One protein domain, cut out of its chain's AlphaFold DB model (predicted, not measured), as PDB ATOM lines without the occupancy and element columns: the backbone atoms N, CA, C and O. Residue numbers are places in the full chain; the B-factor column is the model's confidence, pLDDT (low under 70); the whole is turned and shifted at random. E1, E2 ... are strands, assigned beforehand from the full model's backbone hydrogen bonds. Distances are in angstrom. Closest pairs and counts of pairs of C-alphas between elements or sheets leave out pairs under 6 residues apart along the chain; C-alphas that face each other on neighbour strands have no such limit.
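AT A GLANCE: This is residues 63 to 218 of the 243 residues of an uncharacterized protein of Tautonia plasticadhaerens (UniProt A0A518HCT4). A long, narrow rod is built of two curled sheets of five strands each, wrapped round the long axis like two halves of a loosely closed barrel. Long strands E1, E4, E5, E6 and E10 make most of its wall; E7 comes near the end of E9 at one seam, E1 comes near E2 and E4 and E3 comes near E4 at the other, and residues 214 to 218 trail off beyond one end. The printed part has 156 residues with ten named strands, E1 to E10 in order, and no named helix, so the class is all strand. The sheets run E3 - E1 - E5 - E6 - E7 and E2 - E4 - E10 - E9 - E8, both antiparallel throughout. The whole is compact, with a radius of gyration of the C-alphas of 17.4 A, and spans 66 by 27 by 19 A.

HOW THE PARTS SIT: Start at residue 63, where E1, residues 63 to 71, begins as an inner strand of the first sheet. On one side of it is the edge strand E3, residues 91 to 94, antiparallel at 127 degrees; look for N 63 and O 93, 2.8 A apart. On the other side is E5, residues 115 to 132, antiparallel at 156 degrees, with N 66 and O 128 at 2.8 A. E5 forms a hairpin with E6, residues 144 to 155; N 125 and O 146 are 2.8 A apart. E5 bends by 74 degrees at residue 119 and E6 by 61 degrees at residue 152; C-alphas 119 and 151 face each other at 5.2 A. E6 and E7, residues 163 to 166, form the next hairpin, with N 149 and O 165 at 2.8 A, and E5 E6 E7 is a meander, each strand the antiparallel neighbour of the one before. In the second sheet, look first at the edge strand E2, residues 83 to 86, and its antiparallel neighbour E4, residues 97 to 106, where N 84 and O 105 are 2.8 A apart. E4 and E10, residues 202 to 213, are antiparallel neighbours at 157 degrees, with N 101 and O 205 at 2.8 A. E10 forms a hairpin with E9, residues 181 to 188, where N 184 and O 210 are 2.9 A apart. E9 forms another with the edge strand E8, residues 175 to 178, with N 178 and O 181 at 2.7 A; E8 E9 E10 is a second meander. Both sheets are strongly twisted and curled like part of a barrel. Between them, the closest C-alphas of E1 and E2 are those of Gly 69 and Tyr 85, 5.9 A apart, and those of E7 and E9 are Phe 166 and Ile 188, 6.6 A apart. Residues 163 to 164 of E7 also pair, antiparallel, with residues 191 to 192. E1 and E10 are apart.

IN THESE COORDINATES: Find C-alpha 63 at (72.132, 214.254, 42.136); from there E1 runs 26.3 A to C-alpha 71. E2, E3, E7 and E8 have four residues each. E4 covers 27.4 A. E5, the longest strand with 18 residues, starts at C-alpha 115, (103.139, 225.036, 18.207), and covers 44.1 A. E6 covers 33.0 A, E9 20.7 A and E10 35.7 A, ending at C-alpha 213, (66.204, 224.412, 50.509).

THE WHOLE: The outline is a rod, and the two C-alphas farthest apart, those of Ala 112 and Ala 218, are 67.1 A apart. The printed part has no cut. Look for long links from E1 to E2, E5 to E6 and E9 to E10; the last holds residues 189 to 201. The mean pLDDT of the printed part is 91.1, and residues 110, 140 and 217 are under 70.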
ATOM      1  N   MET A  63      72.280 213.851  43.530       91.25
ATOM      2  CA  MET A  63      72.132 214.254  42.136       91.25
ATOM      3  C   MET A  63      72.887 213.301  41.220       91.25
ATOM      4  O   MET A  63      74.022 212.953  41.528       91.25
ATOM      5  N   ARG A  64      72.294 212.922  40.084       94.06
ATOM      6  CA  ARG A  64      72.947 212.209  38.980       94.06
ATOM      7  C   ARG A  64      73.057 213.129  37.773       94.06
ATOM      8  O   ARG A  64      72.035 213.597  37.273       94.06
ATOM      9  N   PHE A  65      74.269 213.352  37.278       94.44
ATOM     10  CA  PHE A  65      74.526 214.269  36.171       94.44
ATOM     11  C   PHE A  65      75.497 213.688  35.139       94.44
ATOM     12  O   PHE A  65      76.228 212.734  35.400       94.44
ATOM     13  N   SER A  66      75.490 214.287  33.957       96.94
ATOM     14  CA  SER A  66      76.449 214.048  32.883       96.94
ATOM     15  C   SER A  66      76.954 215.386  32.367       96.94
ATOM     16  O   SER A  66      76.250 216.392  32.460       96.94
ATOM     17  N   THR A  67      78.145 215.395  31.785       97.62
ATOM     18  CA  THR A  67      78.675 216.568  31.095       97.62
ATOM     19  C   THR A  67      79.067 216.221  29.670       97.62
ATOM     20  O   THR A  67      79.534 215.122  29.379       97.62
ATOM     21  N   ALA A  68      78.886 217.178  28.774       98.06
ATOM     22  CA  ALA A  68      79.412 217.154  27.419       98.06
ATOM     23  C   ALA A  68      80.074 218.501  27.143       98.06
ATOM     24  O   ALA A  68      79.723 219.492  27.771       98.06
ATOM     25  N   GLY A  69      81.036 218.543  26.231       97.44
ATOM     26  CA  GLY A  69      81.758 219.771  25.932       97.44
ATOM     27  C   GLY A  69      82.043 219.883  24.453       97.44
ATOM     28  O   GLY A  69      82.240 218.880  23.765       97.44
ATOM     29  N   THR A  70      82.034 221.114  23.969       97.31
ATOM     30  CA  THR A  70      82.318 221.452  22.579       97.31
ATOM     31  C   THR A  70      83.254 222.643  22.531       97.31
ATOM     32  O   THR A  70      83.100 223.590  23.302       97.31
ATOM     33  N   PHE A  71      84.190 222.617  21.591       97.25
ATOM     34  CA  PHE A  71      84.996 223.781  21.251       97.25
ATOM     35  C   PHE A  71      84.305 224.562  20.130       97.25
ATOM     36  O   PHE A  71      83.712 223.958  19.235       97.25
ATOM     37  N   GLY A  72      84.347 225.888  20.207       93.69
ATOM     38  CA  GLY A  72      83.687 226.776  19.256       93.69
ATOM     39  C   GLY A  72      84.557 227.091  18.040       93.69
ATOM     40  O   GLY A  72      85.025 226.194  17.340       93.69
ATOM     41  N   ASP A  73      84.730 228.382  17.752       90.88
ATOM     42  CA  ASP A  73      85.376 228.854  16.526       90.88
ATOM     43  C   ASP A  73      86.850 228.423  16.425       90.88
ATOM     44  O   ASP A  73      87.728 228.915  17.134       90.88
ATOM     45  N   THR A  74      87.126 227.513  15.492       90.38
ATOM     46  CA  THR A  74      88.479 227.005  15.220       90.38
ATOM     47  C   THR A  74      89.378 228.013  14.506       90.38
ATOM     48  O   THR A  74      90.589 227.809  14.483       90.38
ATOM     49  N   ALA A  75      88.844 229.130  13.987       92.00
ATOM     50  CA  ALA A  75      89.657 230.215  13.432       92.00
ATOM     51  C   ALA A  75      90.538 230.903  14.494       92.00
ATOM     52  O   ALA A  75      91.497 231.591  14.154       92.00
ATOM     53  N   LYS A  76      90.225 230.690  15.778       93.06
ATOM     54  CA  LYS A  76      90.976 231.160  16.951       93.06
ATOM     55  C   LYS A  76      92.109 230.224  17.387       93.06
ATOM     56  O   LYS A  76      92.683 230.409  18.460       93.06
ATOM     57  N   VAL A  77      92.419 229.211  16.573       95.44
ATOM     58  CA  VAL A  77      93.477 228.233  16.841       95.44
ATOM     59  C   VAL A  77      94.417 228.109  15.648       95.44
ATOM     60  O   VAL A  77      93.980 227.914  14.514       95.44
ATOM     61  N   THR A  78      95.724 228.165  15.894       93.81
ATOM     62  CA  THR A  78      96.729 227.882  14.859       93.81
ATOM     63  C   THR A  78      97.017 226.383  14.785       93.81
ATOM     64  O   THR A  78      97.008 225.699  15.795       93.81
ATOM     65  N   ASN A  79      97.280 225.843  13.592       88.88
ATOM     66  CA  ASN A  79      97.651 224.427  13.393       88.88
ATOM     67  C   ASN A  79      96.605 223.378  13.834       88.88
ATOM     68  O   ASN A  79      96.906 222.189  13.884       88.88
ATOM     69  N   GLY A  80      95.355 223.799  14.049       90.94
ATOM     70  CA  GLY A  80      94.245 222.919  14.415       90.94
ATOM     71  C   GLY A  80      94.145 222.668  15.920       90.94
ATOM     72  O   GLY A  80      95.094 222.847  16.677       90.94
ATOM     73  N   ASN A  81      92.952 222.273  16.366       93.06
ATOM     74  CA  ASN A  81      92.705 222.022  17.779       93.06
ATOM     75  C   ASN A  81      93.317 220.684  18.222       93.06
ATOM     76  O   ASN A  81      92.896 219.626  17.759       93.06
ATOM     77  N   LEU A  82      94.264 220.747  19.158       94.75
ATOM     78  CA  LEU A  82      94.875 219.588  19.811       94.75
ATOM     79  C   LEU A  82      94.163 219.177  21.106       94.75
ATOM     80  O   LEU A  82      94.581 218.219  21.748       94.75
ATOM     81  N   LEU A  83      93.112 219.883  21.521       95.81
ATOM     82  CA  LEU A  83      92.376 219.580  22.741       95.81
ATOM     83  C   LEU A  83      91.145 218.740  22.435       95.81
ATOM     84  O   LEU A  83      90.342 219.058  21.558       95.81
ATOM     85  N   ASN A  84      90.970 217.695  23.228       96.88
ATOM     86  CA  ASN A  84      89.729 216.960  23.356       96.88
ATOM     87  C   ASN A  84      89.095 217.259  24.720       96.88
ATOM     88  O   ASN A  84      89.794 217.541  25.694       96.88
ATOM     89  N   TYR A  85      87.773 217.178  24.796       98.19
ATOM     90  CA  TYR A  85      87.046 217.256  26.053       98.19
ATOM     91  C   TYR A  85      86.429 215.897  26.363       98.19
ATOM     92  O   TYR A  85      85.595 215.399  25.604       98.19
ATOM     93  N   ASN A  86      86.807 215.309  27.496       98.19
ATOM     94  CA  ASN A  86      86.193 214.079  27.977       98.19
ATOM     95  C   ASN A  86      85.170 214.434  29.058       98.19
ATOM     96  O   ASN A  86      85.512 214.800  30.186       98.19
ATOM     97  N   GLY A  87      83.898 214.336  28.682       97.69
ATOM     98  CA  GLY A  87      82.776 214.538  29.586       97.69
ATOM     99  C   GLY A  87      82.557 213.370  30.547       97.69
ATOM    100  O   GLY A  87      83.131 212.288  30.415       97.69
ATOM    101  N   ILE A  88      81.682 213.597  31.517       97.62
ATOM    102  CA  ILE A  88      81.284 212.619  32.526       97.62
ATOM    103  C   ILE A  88      79.947 212.006  32.137       97.62
ATOM    104  O   ILE A  88      79.046 212.694  31.658       97.62
ATOM    105  N   ILE A  89      79.787 210.713  32.400       96.88
ATOM    106  CA  ILE A  89      78.545 209.989  32.140       96.88
ATOM    107  C   ILE A  89      77.961 209.526  33.474       96.88
ATOM    108  O   ILE A  89      78.548 208.684  34.148       96.88
ATOM    109  N   GLN A  90      76.783 210.051  33.826       94.06
ATOM    110  CA  GLN A  90      75.942 209.586  34.937       94.06
ATOM    111  C   GLN A  90      76.640 209.512  36.311       94.06
ATOM    112  O   GLN A  90      76.391 208.590  37.091       94.06
ATOM    113  N   GLN A  91      77.480 210.491  36.650       95.56
ATOM    114  CA  GLN A  91      78.088 210.574  37.979       95.56
ATOM    115  C   GLN A  91      77.058 210.990  39.028       95.56
ATOM    116  O   GLN A  91      76.183 211.813  38.761       95.56
ATOM    117  N   THR A  92      77.177 210.434  40.236       94.75
ATOM    118  CA  THR A  92      76.338 210.790  41.379       94.75
ATOM    119  C   THR A  92      77.099 211.603  42.420       94.75
ATOM    120  O   THR A  92      78.274 211.354  42.687       94.75
ATOM    121  N   VAL A  93      76.430 212.585  43.023       94.25
ATOM    122  CA  VAL A  93      77.017 213.449  44.053       94.25
ATOM    123  C   VAL A  93      75.969 213.939  45.053       94.25
ATOM    124  O   VAL A  93      74.797 214.071  44.707       94.25
ATOM    125  N   ARG A  94      76.372 214.205  46.299       92.88
ATOM    126  CA  ARG A  94      75.527 214.855  47.314       92.88
ATOM    127  C   ARG A  94      75.885 216.327  47.417       92.88
ATOM    128  O   ARG A  94      77.064 216.627  47.527       92.88
ATOM    129  N   THR A  95      74.903 217.221  47.423       89.44
ATOM    130  CA  THR A  95      75.162 218.661  47.556       89.44
ATOM    131  C   THR A  95      75.028 219.139  49.014       89.44
ATOM    132  O   THR A  95      74.237 218.571  49.775       89.44
ATOM    133  N   PRO A  96      75.779 220.178  49.434       91.38
ATOM    134  CA  PRO A  96      76.838 220.871  48.691       91.38
ATOM    135  C   PRO A  96      78.121 220.029  48.567       91.38
ATOM    136  O   PRO A  96      78.476 219.289  49.481       91.38
ATOM    137  N   SER A  97      78.838 220.161  47.450       93.31
ATOM    138  CA  SER A  97      80.110 219.458  47.228       93.31
ATOM    139  C   SER A  97      80.939 220.080  46.108       93.31
ATOM    140  O   SER A  97      80.464 220.918  45.342       93.31
ATOM    141  N   ASN A  98      82.176 219.605  45.965       94.62
ATOM    142  CA  ASN A  98      82.912 219.752  44.716       94.62
ATOM    143  C   ASN A  98      82.464 218.653  43.744       94.62
ATOM    144  O   ASN A  98      82.233 217.511  44.150       94.62
ATOM    145  N   ILE A  99      82.318 219.003  42.474       94.94
ATOM    146  CA  ILE A  99      81.969 218.097  41.383       94.94
ATOM    147  C   ILE A  99      83.070 218.129  40.336       94.94
ATOM    148  O   ILE A  99      83.635 219.182  40.047       94.94
ATOM    149  N   SER A 100      83.362 216.972  39.752       96.44
ATOM    150  CA  SER A 100      84.117 216.947  38.506       96.44
ATOM    151  C   SER A 100      83.183 217.402  37.393       96.44
ATOM    152  O   SER A 100      82.028 216.977  37.347       96.44
ATOM    153  N   LEU A 101      83.664 218.274  36.516       96.62
ATOM    154  CA  LEU A 101      82.949 218.650  35.300       96.62
ATOM    155  C   LEU A 101      83.443 217.854  34.099       96.62
ATOM    156  O   LEU A 101      82.725 217.761  33.121       96.62
ATOM    157  N   GLY A 102      84.596 217.202  34.189       97.75
ATOM    158  CA  GLY A 102      85.203 216.444  33.105       97.75
ATOM    159  C   GLY A 102      86.687 216.738  33.066       97.75
ATOM    160  O   GLY A 102      87.291 217.099  34.078       97.75
ATOM    161  N   GLU A 103      87.284 216.597  31.896       98.25
ATOM    162  CA  GLU A 103      88.698 216.885  31.707       98.25
ATOM    163  C   GLU A 103      88.983 217.377  30.292       98.25
ATOM    164  O   GLU A 103      88.381 216.922  29.315       98.25
ATOM    165  N   PHE A 104      89.953 218.280  30.193       98.25
ATOM    166  CA  PHE A 104      90.626 218.553  28.934       98.25
ATOM    167  C   PHE A 104      91.747 217.543  28.739       98.25
ATOM    168  O   PHE A 104      92.466 217.215  29.684       98.25
ATOM    169  N   GLN A 105      91.898 217.060  27.514       97.62
ATOM    170  CA  GLN A 105      92.978 216.174  27.122       97.62
ATOM    171  C   GLN A 105      93.714 216.768  25.927       97.62
ATOM    172  O   GLN A 105      93.136 216.913  24.853       97.62
ATOM    173  N   VAL A 106      95.000 217.062  26.102       96.06
ATOM    174  CA  VAL A 106      95.897 217.357  24.980       96.06
ATOM    175  C   VAL A 106      96.150 216.060  24.217       96.06
ATOM    176  O   VAL A 106      96.540 215.056  24.808       96.06
ATOM    177  N   LEU A 107      95.897 216.058  22.913       93.19
ATOM    178  CA  LEU A 107      96.237 214.954  22.025       93.19
ATOM    179  C   LEU A 107      97.749 214.957  21.749       93.19
ATOM    180  O   LEU A 107      98.357 216.030  21.724       93.19
ATOM    181  N   PRO A 108      98.373 213.785  21.538       87.38
ATOM    182  CA  PRO A 108      99.769 213.735  21.123       87.38
ATOM    183  C   PRO A 108      99.930 214.496  19.803       87.38
ATOM    184  O   PRO A 108      99.178 214.266  18.851       87.38
ATOM    185  N   ASP A 109     100.881 215.427  19.778       78.19
ATOM    186  CA  ASP A 109     101.200 216.217  18.591       78.19
ATOM    187  C   ASP A 109     101.703 215.295  17.462       78.19
ATOM    188  O   ASP A 109     102.338 214.267  17.696       78.19
ATOM    189  N   LEU A 110     101.421 215.657  16.211       63.19
ATOM    190  CA  LEU A 110     101.833 214.899  15.028       63.19
ATOM    191  C   LEU A 110     103.301 215.149  14.634       63.19
ATOM    192  O   LEU A 110     103.799 214.496  13.713       63.19
ATOM    193  N   GLY A 111     104.016 216.063  15.299       70.50
ATOM    194  CA  GLY A 111     105.437 216.294  15.046       70.50
ATOM    195  C   GLY A 111     106.138 217.120  16.123       70.50
ATOM    196  O   GLY A 111     105.584 218.059  16.673       70.50
ATOM    197  N   ALA A 112     107.401 216.802  16.409       72.44
ATOM    198  CA  ALA A 112     108.188 217.569  17.370       72.44
ATOM    199  C   ALA A 112     108.338 219.040  16.933       72.44
ATOM    200  O   ALA A 112     108.720 219.317  15.794       72.44
ATOM    201  N   ASN A 113     108.143 219.966  17.877       79.75
ATOM    202  CA  ASN A 113     108.286 221.421  17.719       79.75
ATOM    203  C   ASN A 113     107.190 222.126  16.902       79.75
ATOM    204  O   ASN A 113     107.403 223.262  16.472       79.75
ATOM    205  N   VAL A 114     106.028 221.503  16.692       89.25
ATOM    206  CA  VAL A 114     104.852 222.245  16.227       89.25
ATOM    207  C   VAL A 114     104.245 222.985  17.421       89.25
ATOM    208  O   VAL A 114     104.231 222.482  18.545       89.25
ATOM    209  N   SER A 115     103.807 224.222  17.191       93.38
ATOM    210  CA  SER A 115     103.139 225.036  18.207       93.38
ATOM    211  C   SER A 115     101.707 225.324  17.790       93.38
ATOM    212  O   SER A 115     101.484 225.837  16.695       93.38
ATOM    213  N   THR A 116     100.757 225.054  18.675       95.06
ATOM    214  CA  THR A 116      99.340 225.401  18.526       95.06
ATOM    215  C   THR A 116      99.019 226.510  19.517       95.06
ATOM    216  O   THR A 116      99.153 226.333  20.729       95.06
ATOM    217  N   THR A 117      98.611 227.662  19.001       97.06
ATOM    218  CA  THR A 117      98.224 228.838  19.781       97.06
ATOM    219  C   THR A 117      96.711 228.904  19.869       97.06
ATOM    220  O   THR A 117      96.033 228.791  18.849       97.06
ATOM    221  N   TYR A 118      96.211 229.133  21.076       97.75
ATOM    222  CA  TYR A 118      94.815 229.390  21.397       97.75
ATOM    223  C   TYR A 118      94.681 230.868  21.772       97.75
ATOM    224  O   TYR A 118      95.317 231.312  22.730       97.75
ATOM    225  N   GLU A 119      93.888 231.624  21.013       97.50
ATOM    226  CA  GLU A 119      93.654 233.057  21.242       97.50
ATOM    227  C   GLU A 119      92.154 233.313  21.411       97.50
ATOM    228  O   GLU A 119      91.414 233.405  20.431       97.50
ATOM    229  N   ASP A 120      91.701 233.388  22.663       97.12
ATOM    230  CA  ASP A 120      90.290 233.481  23.041       97.12
ATOM    231  C   ASP A 120      89.421 232.425  22.342       97.12
ATOM    232  O   ASP A 120      88.321 232.712  21.864       97.12
ATOM    233  N   MET A 121      89.919 231.187  22.247       97.62
ATOM    234  CA  MET A 121      89.154 230.103  21.633       97.62
ATOM    235  C   MET A 121      87.990 229.736  22.564       97.62
ATOM    236  O   MET A 121      88.238 229.244  23.669       97.62
ATOM    237  N   PRO A 122      86.726 229.932  22.150       97.81
ATOM    238  CA  PRO A 122      85.594 229.669  23.023       97.81
ATOM    239  C   PRO A 122      85.371 228.166  23.197       97.81
ATOM    240  O   PRO A 122      85.563 227.375  22.267       97.81
ATOM    241  N   PHE A 123      84.898 227.775  24.374       97.94
ATOM    242  CA  PHE A 123      84.378 226.438  24.637       97.94
ATOM    243  C   PHE A 123      83.106 226.518  25.480       97.94
ATOM    244  O   PHE A 123      82.897 227.479  26.218       97.94
ATOM    245  N   THR A 124      82.287 225.475  25.393       97.44
ATOM    246  CA  THR A 124      81.050 225.347  26.166       97.44
ATOM    247  C   THR A 124      80.969 223.948  26.759       97.44
ATOM    248  O   THR A 124      81.155 222.960  26.046       97.44
ATOM    249  N   ILE A 125      80.667 223.859  28.054       97.25
ATOM    250  CA  ILE A 125      80.359 222.618  28.767       97.25
ATOM    251  C   ILE A 125      78.863 222.603  29.080       97.25
ATOM    252  O   ILE A 125      78.356 223.468  29.784       97.25
ATOM    253  N   ALA A 126      78.157 221.598  28.579       96.19
ATOM    254  CA  ALA A 126      76.772 221.317  28.914       96.19
ATOM    255  C   ALA A 126      76.711 220.341  30.099       96.19
ATOM    256  O   ALA A 126      77.149 219.196  29.982       96.19
ATOM    257  N   LEU A 127      76.151 220.780  31.225       94.75
ATOM    258  CA  LEU A 127      75.834 219.959  32.391       94.75
ATOM    259  C   LEU A 127      74.361 219.537  32.333       94.75
ATOM    260  O   LEU A 127      73.458 220.361  32.464       94.75
ATOM    261  N   THR A 128      74.114 218.239  32.193       93.62
ATOM    262  CA  THR A 128      72.765 217.664  32.172       93.62
ATOM    263  C   THR A 128      72.498 216.921  33.470       93.62
ATOM    264  O   THR A 128      73.211 215.972  33.798       93.62
ATOM    265  N   VAL A 129      71.445 217.300  34.190       91.31
ATOM    266  CA  VAL A 129      71.027 216.613  35.418       91.31
ATOM    267  C   VAL A 129      69.949 215.605  35.050       91.31
ATOM    268  O   VAL A 129      68.879 215.965  34.578       91.31
ATOM    269  N   GLY A 130      70.253 214.322  35.227       89.56
ATOM    270  CA  GLY A 130      69.341 213.241  34.867       89.56
ATOM    271  C   GLY A 130      68.353 212.901  35.978       89.56
ATOM    272  O   GLY A 130      67.176 212.693  35.708       89.56
ATOM    273  N   GLU A 131      68.830 212.823  37.223       89.62
ATOM    274  CA  GLU A 131      68.003 212.454  38.377       89.62
ATOM    275  C   GLU A 131      68.438 213.187  39.645       89.62
ATOM    276  O   GLU A 131      69.607 213.516  39.838       89.62
ATOM    277  N   VAL A 132      67.484 213.374  40.545       85.25
ATOM    278  CA  VAL A 132      67.639 213.928  41.883       85.25
ATOM    279  C   VAL A 132      66.846 213.059  42.845       85.25
ATOM    280  O   VAL A 132      65.636 212.925  42.701       85.25
ATOM    281  N   ASN A 133      67.512 212.455  43.828       87.94
ATOM    282  CA  ASN A 133      66.904 211.515  44.775       87.94
ATOM    283  C   ASN A 133      66.074 210.418  44.067       87.94
ATOM    284  O   ASN A 133      65.048 209.973  44.574       87.94
ATOM    285  N   GLY A 134      66.512 210.001  42.871       87.31
ATOM    286  CA  GLY A 134      65.821 209.011  42.037       87.31
ATOM    287  C   GLY A 134      64.594 209.531  41.272       87.31
ATOM    288  O   GLY A 134      63.871 208.725  40.697       87.31
ATOM    289  N   GLN A 135      64.342 210.842  41.261       87.12
ATOM    290  CA  GLN A 135      63.271 211.493  40.497       87.12
ATOM    291  C   GLN A 135      63.850 212.415  39.419       87.12
ATOM    292  O   GLN A 135      64.957 212.926  39.566       87.12
ATOM    293  N   ALA A 136      63.116 212.653  38.333       85.81
ATOM    294  CA  ALA A 136      63.528 213.636  37.328       85.81
ATOM    295  C   ALA A 136      63.457 215.072  37.905       85.81
ATOM    296  O   ALA A 136      62.530 215.359  38.669       85.81
ATOM    297  N   PRO A 137      64.391 215.980  37.555       80.19
ATOM    298  CA  PRO A 137      64.310 217.389  37.945       80.19
ATOM    299  C   PRO A 137      63.005 218.046  37.468       80.19
ATOM    300  O   PRO A 137      62.538 217.777  36.360       80.19
ATOM    301  N   SER A 138      62.418 218.916  38.293       78.06
ATOM    302  CA  SER A 138      61.206 219.676  37.962       78.06
ATOM    303  C   SER A 138      61.268 221.067  38.610       78.06
ATOM    304  O   SER A 138      61.281 221.125  39.842       78.06
ATOM    305  N   PRO A 139      61.275 222.164  37.824       71.06
ATOM    306  CA  PRO A 139      61.378 222.193  36.363       71.06
ATOM    307  C   PRO A 139      62.723 221.632  35.869       71.06
ATOM    308  O   PRO A 139      63.740 221.692  36.560       71.06
ATOM    309  N   ASN A 140      62.716 221.024  34.682       67.25
ATOM    310  CA  ASN A 140      63.919 220.462  34.076       67.25
ATOM    311  C   ASN A 140      64.660 221.530  33.261       67.25
ATOM    312  O   ASN A 140      64.607 221.521  32.033       67.25
ATOM    313  N   ASP A 141      65.358 222.430  33.949       75.44
ATOM    314  CA  ASP A 141      66.133 223.516  33.328       75.44
ATOM    315  C   ASP A 141      67.522 223.053  32.847       75.44
ATOM    316  O   ASP A 141      68.494 223.806  32.868       75.44
ATOM    317  N   THR A 142      67.644 221.787  32.434       83.06
ATOM    318  CA  THR A 142      68.896 221.221  31.916       83.06
ATOM    319  C   THR A 142      68.813 220.955  30.409       83.06
ATOM    320  O   THR A 142      67.744 220.586  29.915       83.06
ATOM    321  N   PRO A 143      69.913 221.118  29.647       91.31
ATOM    322  CA  PRO A 143      71.289 221.337  30.099       91.31
ATOM    323  C   PRO A 143      71.589 222.767  30.564       91.31
ATOM    324  O   PRO A 143      71.080 223.743  30.023       91.31
ATOM    325  N   ILE A 144      72.488 222.863  31.537       90.50
ATOM    326  CA  ILE A 144      73.117 224.107  31.973       90.50
ATOM    327  C   ILE A 144      74.384 224.302  31.151       90.50
ATOM    328  O   ILE A 144      75.239 223.417  31.129       90.50
ATOM    329  N   PHE A 145      74.514 225.448  30.495       92.88
ATOM    330  CA  PHE A 145      75.697 225.776  29.708       92.88
ATOM    331  C   PHE A 145      76.690 226.577  30.549       92.88
ATOM    332  O   PHE A 145      76.327 227.547  31.209       92.88
ATOM    333  N   ILE A 146      77.942 226.131  30.539       94.19
ATOM    334  CA  ILE A 146      79.082 226.777  31.177       94.19
ATOM    335  C   ILE A 146      80.034 227.160  30.053       94.19
ATOM    336  O   ILE A 146      80.671 226.291  29.454       94.19
ATOM    337  N   ASP A 147      80.118 228.449  29.769       96.06
ATOM    338  CA  ASP A 147      80.982 228.966  28.717       96.06
ATOM    339  C   ASP A 147      82.356 229.344  29.268       96.06
ATOM    340  O   ASP A 147      82.532 229.644  30.451       96.06
ATOM    341  N   GLY A 148      83.351 229.345  28.395       96.94
ATOM    342  CA  GLY A 148      84.700 229.763  28.728       96.94
ATOM    343  C   GLY A 148      85.547 230.026  27.495       96.94
ATOM    344  O   GLY A 148      85.083 229.921  26.358       96.94
ATOM    345  N   VAL A 149      86.803 230.385  27.734       98.00
ATOM    346  CA  VAL A 149      87.802 230.647  26.697       98.00
ATOM    347  C   VAL A 149      89.127 229.974  27.036       98.00
ATOM    348  O   VAL A 149      89.507 229.861  28.203       98.00
ATOM    349  N   LEU A 150      89.834 229.528  26.003       98.31
ATOM    350  CA  LEU A 150      91.191 229.002  26.090       98.31
ATOM    351  C   LEU A 150      92.177 230.043  25.581       98.31
ATOM    352  O   LEU A 150      91.988 230.603  24.499       98.31
ATOM    353  N   ASN A 151      93.252 230.241  26.336       98.44
ATOM    354  CA  ASN A 151      94.322 231.163  25.988       98.44
ATOM    355  C   ASN A 151      95.687 230.548  26.282       98.44
ATOM    356  O   ASN A 151      95.901 230.046  27.379       98.44
ATOM    357  N   GLY A 152      96.612 230.605  25.324       97.94
ATOM    358  CA  GLY A 152      98.001 230.174  25.506       97.94
ATOM    359  C   GLY A 152      98.541 229.361  24.335       97.94
ATOM    360  O   GLY A 152      98.008 229.406  23.229       97.94
ATOM    361  N   VAL A 153      99.632 228.627  24.562       96.88
ATOM    362  CA  VAL A 153     100.326 227.871  23.512       96.88
ATOM    363  C   VAL A 153     100.658 226.467  24.003       96.88
ATOM    364  O   VAL A 153     101.112 226.290  25.133       96.88
ATOM    365  N   ILE A 154     100.459 225.474  23.142       95.56
ATOM    366  CA  ILE A 154     101.003 224.122  23.297       95.56
ATOM    367  C   ILE A 154     102.156 223.990  22.309       95.56
ATOM    368  O   ILE A 154     101.967 224.266  21.127       95.56
ATOM    369  N   THR A 155     103.338 223.587  22.777       93.69
ATOM    370  CA  THR A 155     104.521 223.381  21.928       93.69
ATOM    371  C   THR A 155     105.034 221.957  22.089       93.69
ATOM    372  O   THR A 155     105.580 221.582  23.133       93.69
ATOM    373  N   GLY A 156     104.878 221.161  21.029       89.94
ATOM    374  CA  GLY A 156     105.132 219.727  21.062       89.94
ATOM    375  C   GLY A 156     104.362 219.025  22.187       89.94
ATOM    376  O   GLY A 156     103.328 219.480  22.663       89.94
ATOM    377  N   GLU A 157     104.910 217.912  22.674       91.31
ATOM    378  CA  GLU A 157     104.266 217.102  23.720       91.31
ATOM    379  C   GLU A 157     104.639 217.518  25.157       91.31
ATOM    380  O   GLU A 157     104.115 216.966  26.131       91.31
ATOM    381  N   THR A 158     105.591 218.441  25.314       92.94
ATOM    382  CA  THR A 158     106.273 218.695  26.600       92.94
ATOM    383  C   THR A 158     105.937 220.030  27.239       92.94
ATOM    384  O   THR A 158     106.154 220.187  28.437       92.94
ATOM    385  N   GLN A 159     105.409 220.986  26.476       94.81
ATOM    386  CA  GLN A 159     105.177 222.344  26.957       94.81
ATOM    387  C   GLN A 159     103.746 222.773  26.665       94.81
ATOM    388  O   GLN A 159     103.246 222.614  25.553       94.81
ATOM    389  N   SER A 160     103.098 223.329  27.683       96.62
ATOM    390  CA  SER A 160     101.785 223.951  27.577       96.62
ATOM    391  C   SER A 160     101.751 225.157  28.502       96.62
ATOM    392  O   SER A 160     102.182 225.076  29.652       96.62
ATOM    393  N   SER A 161     101.246 226.266  27.982       97.69
ATOM    394  CA  SER A 161     100.878 227.460  28.740       97.69
ATOM    395  C   SER A 161      99.395 227.789  28.553       97.69
ATOM    396  O   SER A 161      99.007 228.946  28.700       97.69
ATOM    397  N   VAL A 162      98.594 226.818  28.098       98.19
ATOM    398  CA  VAL A 162      97.169 227.030  27.850       98.19
ATOM    399  C   VAL A 162      96.425 227.045  29.173       98.19
ATOM    400  O   VAL A 162      96.469 226.071  29.917       98.19
ATOM    401  N   THR A 163      95.687 228.117  29.421       98.62
ATOM    402  CA  THR A 163      94.778 228.255  30.554       98.62
ATOM    403  C   THR A 163      93.342 228.281  30.039       98.62
ATOM    404  O   THR A 163      93.012 229.013  29.101       98.62
ATOM    405  N   ALA A 164      92.479 227.475  30.655       98.38
ATOM    406  CA  ALA A 164      91.038 227.525  30.469       98.38
ATOM    407  C   ALA A 164      90.416 228.456  31.513       98.38
ATOM    408  O   ALA A 164      90.515 228.197  32.713       98.38
ATOM    409  N   THR A 165      89.751 229.513  31.055       98.00
ATOM    410  CA  THR A 165      89.038 230.471  31.907       98.00
ATOM    411  C   THR A 165      87.541 230.312  31.703       98.00
ATOM    412  O   THR A 165      87.065 230.297  30.570       98.00
ATOM    413  N   PHE A 166      86.792 230.201  32.797       96.12
ATOM    414  CA  PHE A 166      85.343 230.013  32.771       96.12
ATOM    415  C   PHE A 166      84.635 231.353  32.949       96.12
ATOM    416  O   PHE A 166      84.932 232.108  33.876       96.12
ATOM    417  N   ASN A 167      83.676 231.630  32.073       93.75
ATOM    418  CA  ASN A 167      82.871 232.840  32.090       93.75
ATOM    419  C   ASN A 167      81.610 232.578  32.913       93.75
ATOM    420  O   ASN A 167      80.541 232.296  32.379       93.75
ATOM    421  N   LEU A 168      81.756 232.633  34.235       88.88
ATOM    422  CA  LEU A 168      80.627 232.590  35.158       88.88
ATOM    423  C   LEU A 168      80.239 234.016  35.539       88.88
ATOM    424  O   LEU A 168      81.039 234.732  36.139       88.88
ATOM    425  N   ASP A 169      79.013 234.413  35.211       86.44
ATOM    426  CA  ASP A 169      78.431 235.651  35.719       86.44
ATOM    427  C   ASP A 169      77.949 235.415  37.164       86.44
ATOM    428  O   ASP A 169      77.006 234.643  37.362       86.44
ATOM    429  N   PRO A 170      78.577 236.024  38.190       80.88
ATOM    430  CA  PRO A 170      78.174 235.828  39.581       80.88
ATOM    431  C   PRO A 170      76.747 236.323  39.863       80.88
ATOM    432  O   PRO A 170      76.101 235.796  40.772       80.88
ATOM    433  N   ASP A 171      76.251 237.289  39.085       83.62
ATOM    434  CA  ASP A 171      74.907 237.850  39.233       83.62
ATOM    435  C   ASP A 171      73.848 237.003  38.510       83.62
ATOM    436  O   ASP A 171      72.656 237.102  38.810       83.62
ATOM    437  N   ASN A 172      74.277 236.135  37.590       81.88
ATOM    438  CA  ASN A 172      73.407 235.305  36.760       81.88
ATOM    439  C   ASN A 172      73.907 233.856  36.677       81.88
ATOM    440  O   ASN A 172      74.002 233.255  35.604       81.88
ATOM    441  N   LEU A 173      74.258 233.291  37.836       82.44
ATOM    442  CA  LEU A 173      74.681 231.899  37.917       82.44
ATOM    443  C   LEU A 173      73.524 230.977  37.517       82.44
ATOM    444  O   LEU A 173      72.409 231.147  38.020       82.44
ATOM    445  N   PRO A 174      73.776 229.952  36.687       78.06
ATOM    446  CA  PRO A 174      72.739 229.008  36.323       78.06
ATOM    447  C   PRO A 174      72.260 228.255  37.567       78.06
ATOM    448  O   PRO A 174      73.023 227.554  38.244       78.06
ATOM    449  N   THR A 175      70.976 228.419  37.865       82.62
ATOM    450  CA  THR A 175      70.273 227.692  38.920       82.62
ATOM    451  C   THR A 175      69.421 226.594  38.318       82.62
ATOM    452  O   THR A 175      68.881 226.754  37.228       82.62
ATOM    453  N   PHE A 176      69.226 225.514  39.058       80.00
ATOM    454  CA  PHE A 176      68.289 224.465  38.688       80.00
ATOM    455  C   PHE A 176      67.649 223.867  39.931       80.00
ATOM    456  O   PHE A 176      68.236 223.864  41.016       80.00
ATOM    457  N   GLN A 177      66.431 223.359  39.778       80.81
ATOM    458  CA  GLN A 177      65.690 222.796  40.894       80.81
ATOM    459  C   GLN A 177      65.973 221.299  41.062       80.81
ATOM    460  O   GLN A 177      66.015 220.515  40.114       80.81
ATOM    461  N   VAL A 178      66.172 220.909  42.312       74.69
ATOM    462  CA  VAL A 178      66.612 219.599  42.782       74.69
ATOM    463  C   VAL A 178      65.642 219.182  43.891       74.69
ATOM    464  O   VAL A 178      65.947 219.280  45.074       74.69
ATOM    465  N   GLY A 179      64.430 218.761  43.515       76.75
ATOM    466  CA  GLY A 179      63.337 218.541  44.474       76.75
ATOM    467  C   GLY A 179      62.925 219.859  45.136       76.75
ATOM    468  O   GLY A 179      62.626 220.822  44.437       76.75
ATOM    469  N   ASP A 180      62.977 219.930  46.466       81.19
ATOM    470  CA  ASP A 180      62.729 221.167  47.226       81.19
ATOM    471  C   ASP A 180      63.984 222.036  47.377       81.19
ATOM    472  O   ASP A 180      64.040 222.895  48.249       81.19
ATOM    473  N   PHE A 181      65.022 221.812  46.572       83.81
ATOM    474  CA  PHE A 181      66.257 222.588  46.623       83.81
ATOM    475  C   PHE A 181      66.468 223.364  45.332       83.81
ATOM    476  O   PHE A 181      66.217 222.853  44.247       83.81
ATOM    477  N   ILE A 182      67.015 224.569  45.436       86.88
ATOM    478  CA  ILE A 182      67.612 225.273  44.303       86.88
ATOM    479  C   ILE A 182      69.112 225.038  44.386       86.88
ATOM    480  O   ILE A 182      69.755 225.437  45.362       86.88
ATOM    481  N   ALA A 183      69.658 224.360  43.383       87.81
ATOM    482  CA  ALA A 183      71.083 224.150  43.238       87.81
ATOM    483  C   ALA A 183      71.690 225.179  42.281       87.81
ATOM    484  O   ALA A 183      71.062 225.581  41.303       87.81
ATOM    485  N   LYS A 184      72.920 225.596  42.569       88.75
ATOM    486  CA  LYS A 184      73.701 226.511  41.734       88.75
ATOM    487  C   LYS A 184      75.166 226.107  41.717       88.75
ATOM    488  O   LYS A 184      75.704 225.651  42.730       88.75
ATOM    489  N   ILE A 185      75.815 226.300  40.575       89.00
ATOM    490  CA  ILE A 185      77.271 226.190  40.468       89.00
ATOM    491  C   ILE A 185      77.850 227.518  40.948       89.00
ATOM    492  O   ILE A 185      77.565 228.551  40.354       89.00
ATOM    493  N   THR A 186      78.611 227.516  42.041       88.06
ATOM    494  CA  THR A 186      79.079 228.764  42.672       88.06
ATOM    495  C   THR A 186      80.485 229.166  42.288       88.06
ATOM    496  O   THR A 186      80.848 230.330  42.442       88.06
ATOM    497  N   LYS A 187      81.297 228.217  41.822       87.38
ATOM    498  CA  LYS A 187      82.695 228.476  41.497       87.38
ATOM    499  C   LYS A 187      83.233 227.437  40.530       87.38
ATOM    500  O   LYS A 187      83.011 226.244  40.735       87.38
ATOM    501  N   ILE A 188      83.981 227.900  39.537       92.56
ATOM    502  CA  ILE A 188      84.897 227.097  38.730       92.56
ATOM    503  C   ILE A 188      86.162 227.940  38.599       92.56
ATOM    504  O   ILE A 188      86.102 229.074  38.125       92.56
ATOM    505  N   ASP A 189      87.281 227.425  39.096       94.50
ATOM    506  CA  ASP A 189      88.562 228.121  39.007       94.50
ATOM    507  C   ASP A 189      89.159 227.961  37.598       94.50
ATOM    508  O   ASP A 189      88.919 226.933  36.957       94.50
ATOM    509  N   PRO A 190      89.935 228.940  37.097       97.06
ATOM    510  CA  PRO A 190      90.736 228.745  35.896       97.06
ATOM    511  C   PRO A 190      91.681 227.555  36.056       97.06
ATOM    512  O   PRO A 190      92.172 227.281  37.154       97.06
ATOM    513  N   VAL A 191      91.937 226.850  34.958       97.75
ATOM    514  CA  VAL A 191      92.742 225.626  34.980       97.75
ATOM    515  C   VAL A 191      93.833 225.688  33.923       97.75
ATOM    516  O   VAL A 191      93.546 225.881  32.742       97.75
ATOM    517  N   ASP A 192      95.076 225.465  34.342       98.25
ATOM    518  CA  ASP A 192      96.213 225.317  33.436       98.25
ATOM    519  C   ASP A 192      96.240 223.904  32.854       98.25
ATOM    520  O   ASP A 192      96.281 222.906  33.577       98.25
ATOM    521  N   ILE A 193      96.204 223.814  31.529       97.69
ATOM    522  CA  ILE A 193      96.155 222.551  30.809       97.69
ATOM    523  C   ILE A 193      97.553 221.949  30.750       97.69
ATOM    524  O   ILE A 193      98.479 222.518  30.169       97.69
ATOM    525  N   ALA A 194      97.688 220.756  31.317       96.75
ATOM    526  CA  ALA A 194      98.923 219.996  31.307       96.75
ATOM    527  C   ALA A 194      99.298 219.541  29.880       96.75
ATOM    528  O   ALA A 194      98.424 219.128  29.114       96.75
ATOM    529  N   PRO A 195     100.592 219.552  29.514       95.38
ATOM    530  CA  PRO A 195     101.047 219.021  28.232       95.38
ATOM    531  C   PRO A 195     100.896 217.494  28.178       95.38
ATOM    532  O   PRO A 195     100.822 216.833  29.216       95.38
ATOM    533  N   PHE A 196     100.917 216.906  26.976       94.88
ATOM    534  CA  PHE A 196     100.683 215.467  26.765       94.88
ATOM    535  C   PHE A 196     101.563 214.549  27.636       94.88
ATOM    536  O   PHE A 196     101.090 213.563  28.199       94.88
ATOM    537  N   THR A 197     102.837 214.896  27.819       94.50
ATOM    538  CA  THR A 197     103.780 214.121  28.650       94.50
ATOM    539  C   THR A 197     103.440 214.093  30.145       94.50
ATOM    540  O   THR A 197     103.930 213.223  30.864       94.50
ATOM    541  N   THR A 198     102.576 214.992  30.626       95.56
ATOM    542  CA  THR A 198     102.104 215.016  32.015       95.56
ATOM    543  C   THR A 198     100.726 214.365  32.096       95.56
ATOM    544  O   THR A 198      99.746 214.904  31.591       95.56
ATOM    545  N   ASN A 199     100.637 213.187  32.725       94.50
ATOM    546  CA  ASN A 199      99.377 212.445  32.903       94.50
ATOM    547  C   ASN A 199      98.592 212.202  31.587       94.50
ATOM    548  O   ASN A 199      97.360 212.173  31.578       94.50
ATOM    549  N   GLY A 200      99.289 212.066  30.452       94.56
ATOM    550  CA  GLY A 200      98.659 211.902  29.137       94.56
ATOM    551  C   GLY A 200      97.930 213.153  28.632       94.56
ATOM    552  O   GLY A 200      96.966 213.020  27.879       94.56
ATOM    553  N   GLY A 201      98.321 214.346  29.100       95.25
ATOM    554  CA  GLY A 201      97.701 215.627  28.750       95.25
ATOM    555  C   GLY A 201      96.359 215.872  29.423       95.25
ATOM    556  O   GLY A 201      95.628 216.766  29.004       95.25
ATOM    557  N   ARG A 202      95.997 215.054  30.420       97.44
ATOM    558  CA  ARG A 202      94.681 215.081  31.066       97.44
ATOM    559  C   ARG A 202      94.675 216.048  32.237       97.44
ATOM    560  O   ARG A 202      95.429 215.881  33.197       97.44
ATOM    561  N   THR A 203      93.758 217.002  32.175       98.19
ATOM    562  CA  THR A 203      93.584 218.059  33.167       98.19
ATOM    563  C   THR A 203      92.129 218.088  33.621       98.19
ATOM    564  O   THR A 203      91.237 218.401  32.835       98.19
ATOM    565  N   SER A 204      91.879 217.731  34.884       97.75
ATOM    566  CA  SER A 204      90.524 217.673  35.442       97.75
ATOM    567  C   SER A 204      89.959 219.063  35.698       97.75
ATOM    568  O   SER A 204      90.635 219.902  36.290       97.75
ATOM    569  N   ILE A 205      88.689 219.260  35.360       97.50
ATOM    570  CA  ILE A 205      87.943 220.480  35.654       97.50
ATOM    571  C   ILE A 205      87.053 220.208  36.859       97.50
ATOM    572  O   ILE A 205      86.316 219.218  36.882       97.50
ATOM    573  N   GLN A 206      87.102 221.086  37.856       96.44
ATOM    574  CA  GLN A 206      86.301 220.962  39.069       96.44
ATOM    575  C   GLN A 206      85.442 222.205  39.261       96.44
ATOM    576  O   GLN A 206      85.908 223.328  39.094       96.44
ATOM    577  N   GLY A 207      84.185 221.987  39.627       94.25
ATOM    578  CA  GLY A 207      83.268 223.037  40.043       94.25
ATOM    579  C   GLY A 207      82.790 222.806  41.469       94.25
ATOM    580  O   GLY A 207      82.879 221.698  41.999       94.25
ATOM    581  N   ARG A 208      82.235 223.844  42.089       93.50
ATOM    582  CA  ARG A 208      81.518 223.734  43.359       93.50
ATOM    583  C   ARG A 208      80.027 223.891  43.127       93.50
ATOM    584  O   ARG A 208      79.600 224.841  42.476       93.50
ATOM    585  N   ILE A 209      79.251 222.978  43.699       92.00
ATOM    586  CA  ILE A 209      77.797 223.040  43.696       92.00
ATOM    587  C   ILE A 209      77.273 223.270  45.109       92.00
ATOM    588  O   ILE A 209      77.696 222.625  46.072       92.00
ATOM    589  N   GLU A 210      76.323 224.186  45.224       91.25
ATOM    590  CA  GLU A 210      75.596 224.464  46.457       91.25
ATOM    591  C   GLU A 210      74.109 224.250  46.224       91.25
ATOM    592  O   GLU A 210      73.621 224.473  45.119       91.25
ATOM    593  N   ALA A 211      73.399 223.807  47.256       89.19
ATOM    594  CA  ALA A 211      71.956 223.635  47.222       89.19
ATOM    595  C   ALA A 211      71.340 224.298  48.450       89.19
ATOM    596  O   ALA A 211      71.808 224.095  49.569       89.19
ATOM    597  N   VAL A 212      70.297 225.090  48.222       87.62
ATOM    598  CA  VAL A 212      69.541 225.776  49.271       87.62
ATOM    599  C   VAL A 212      68.117 225.250  49.243       87.62
ATOM    600  O   VAL A 212      67.520 225.161  48.171       87.62
ATOM    601  N   GLN A 213      67.581 224.881  50.404       85.69
ATOM    602  CA  GLN A 213      66.204 224.412  50.509       85.69
ATOM    603  C   GLN A 213      65.230 225.575  50.271       85.69
ATOM    604  O   GLN A 213      65.394 226.660  50.830       85.69
ATOM    605  N   ILE A 214      64.217 225.342  49.445       82.81
ATOM    606  CA  ILE A 214      63.088 226.238  49.223       82.81
ATOM    607  C   ILE A 214      62.186 226.136  50.461       82.81
ATOM    608  O   ILE A 214      61.719 225.037  50.772       82.81
ATOM    609  N   PRO A 215      61.915 227.240  51.181       78.75
ATOM    610  CA  PRO A 215      61.004 227.210  52.316       78.75
ATOM    611  C   PRO A 215      59.622 226.715  51.888       78.75
ATOM    612  O   PRO A 215      59.010 227.270  50.971       78.75
ATOM    613  N   GLU A 216      59.112 225.687  52.563       76.31
ATOM    614  CA  GLU A 216      57.798 225.141  52.239       76.31
ATOM    615  C   GLU A 216      56.706 226.214  52.431       76.31
ATOM    616  O   GLU A 216      56.713 226.915  53.454       76.31
ATOM    617  N   PRO A 217      55.714 226.320  51.522       69.56
ATOM    618  CA  PRO A 217      54.627 227.299  51.631       69.56
ATOM    619  C   PRO A 217      53.837 227.201  52.944       69.56
ATOM    620  O   PRO A 217      53.293 228.195  53.428       69.56
ATOM    621  N   ALA A 218      53.791 226.009  53.547       70.00
ATOM    622  CA  ALA A 218      53.130 225.777  54.825       70.00
ATOM    623  C   ALA A 218      53.771 226.579  55.967       70.00
ATOM    624  O   ALA A 218      53.053 227.080  56.827       70.00
TER     625      ALA A 218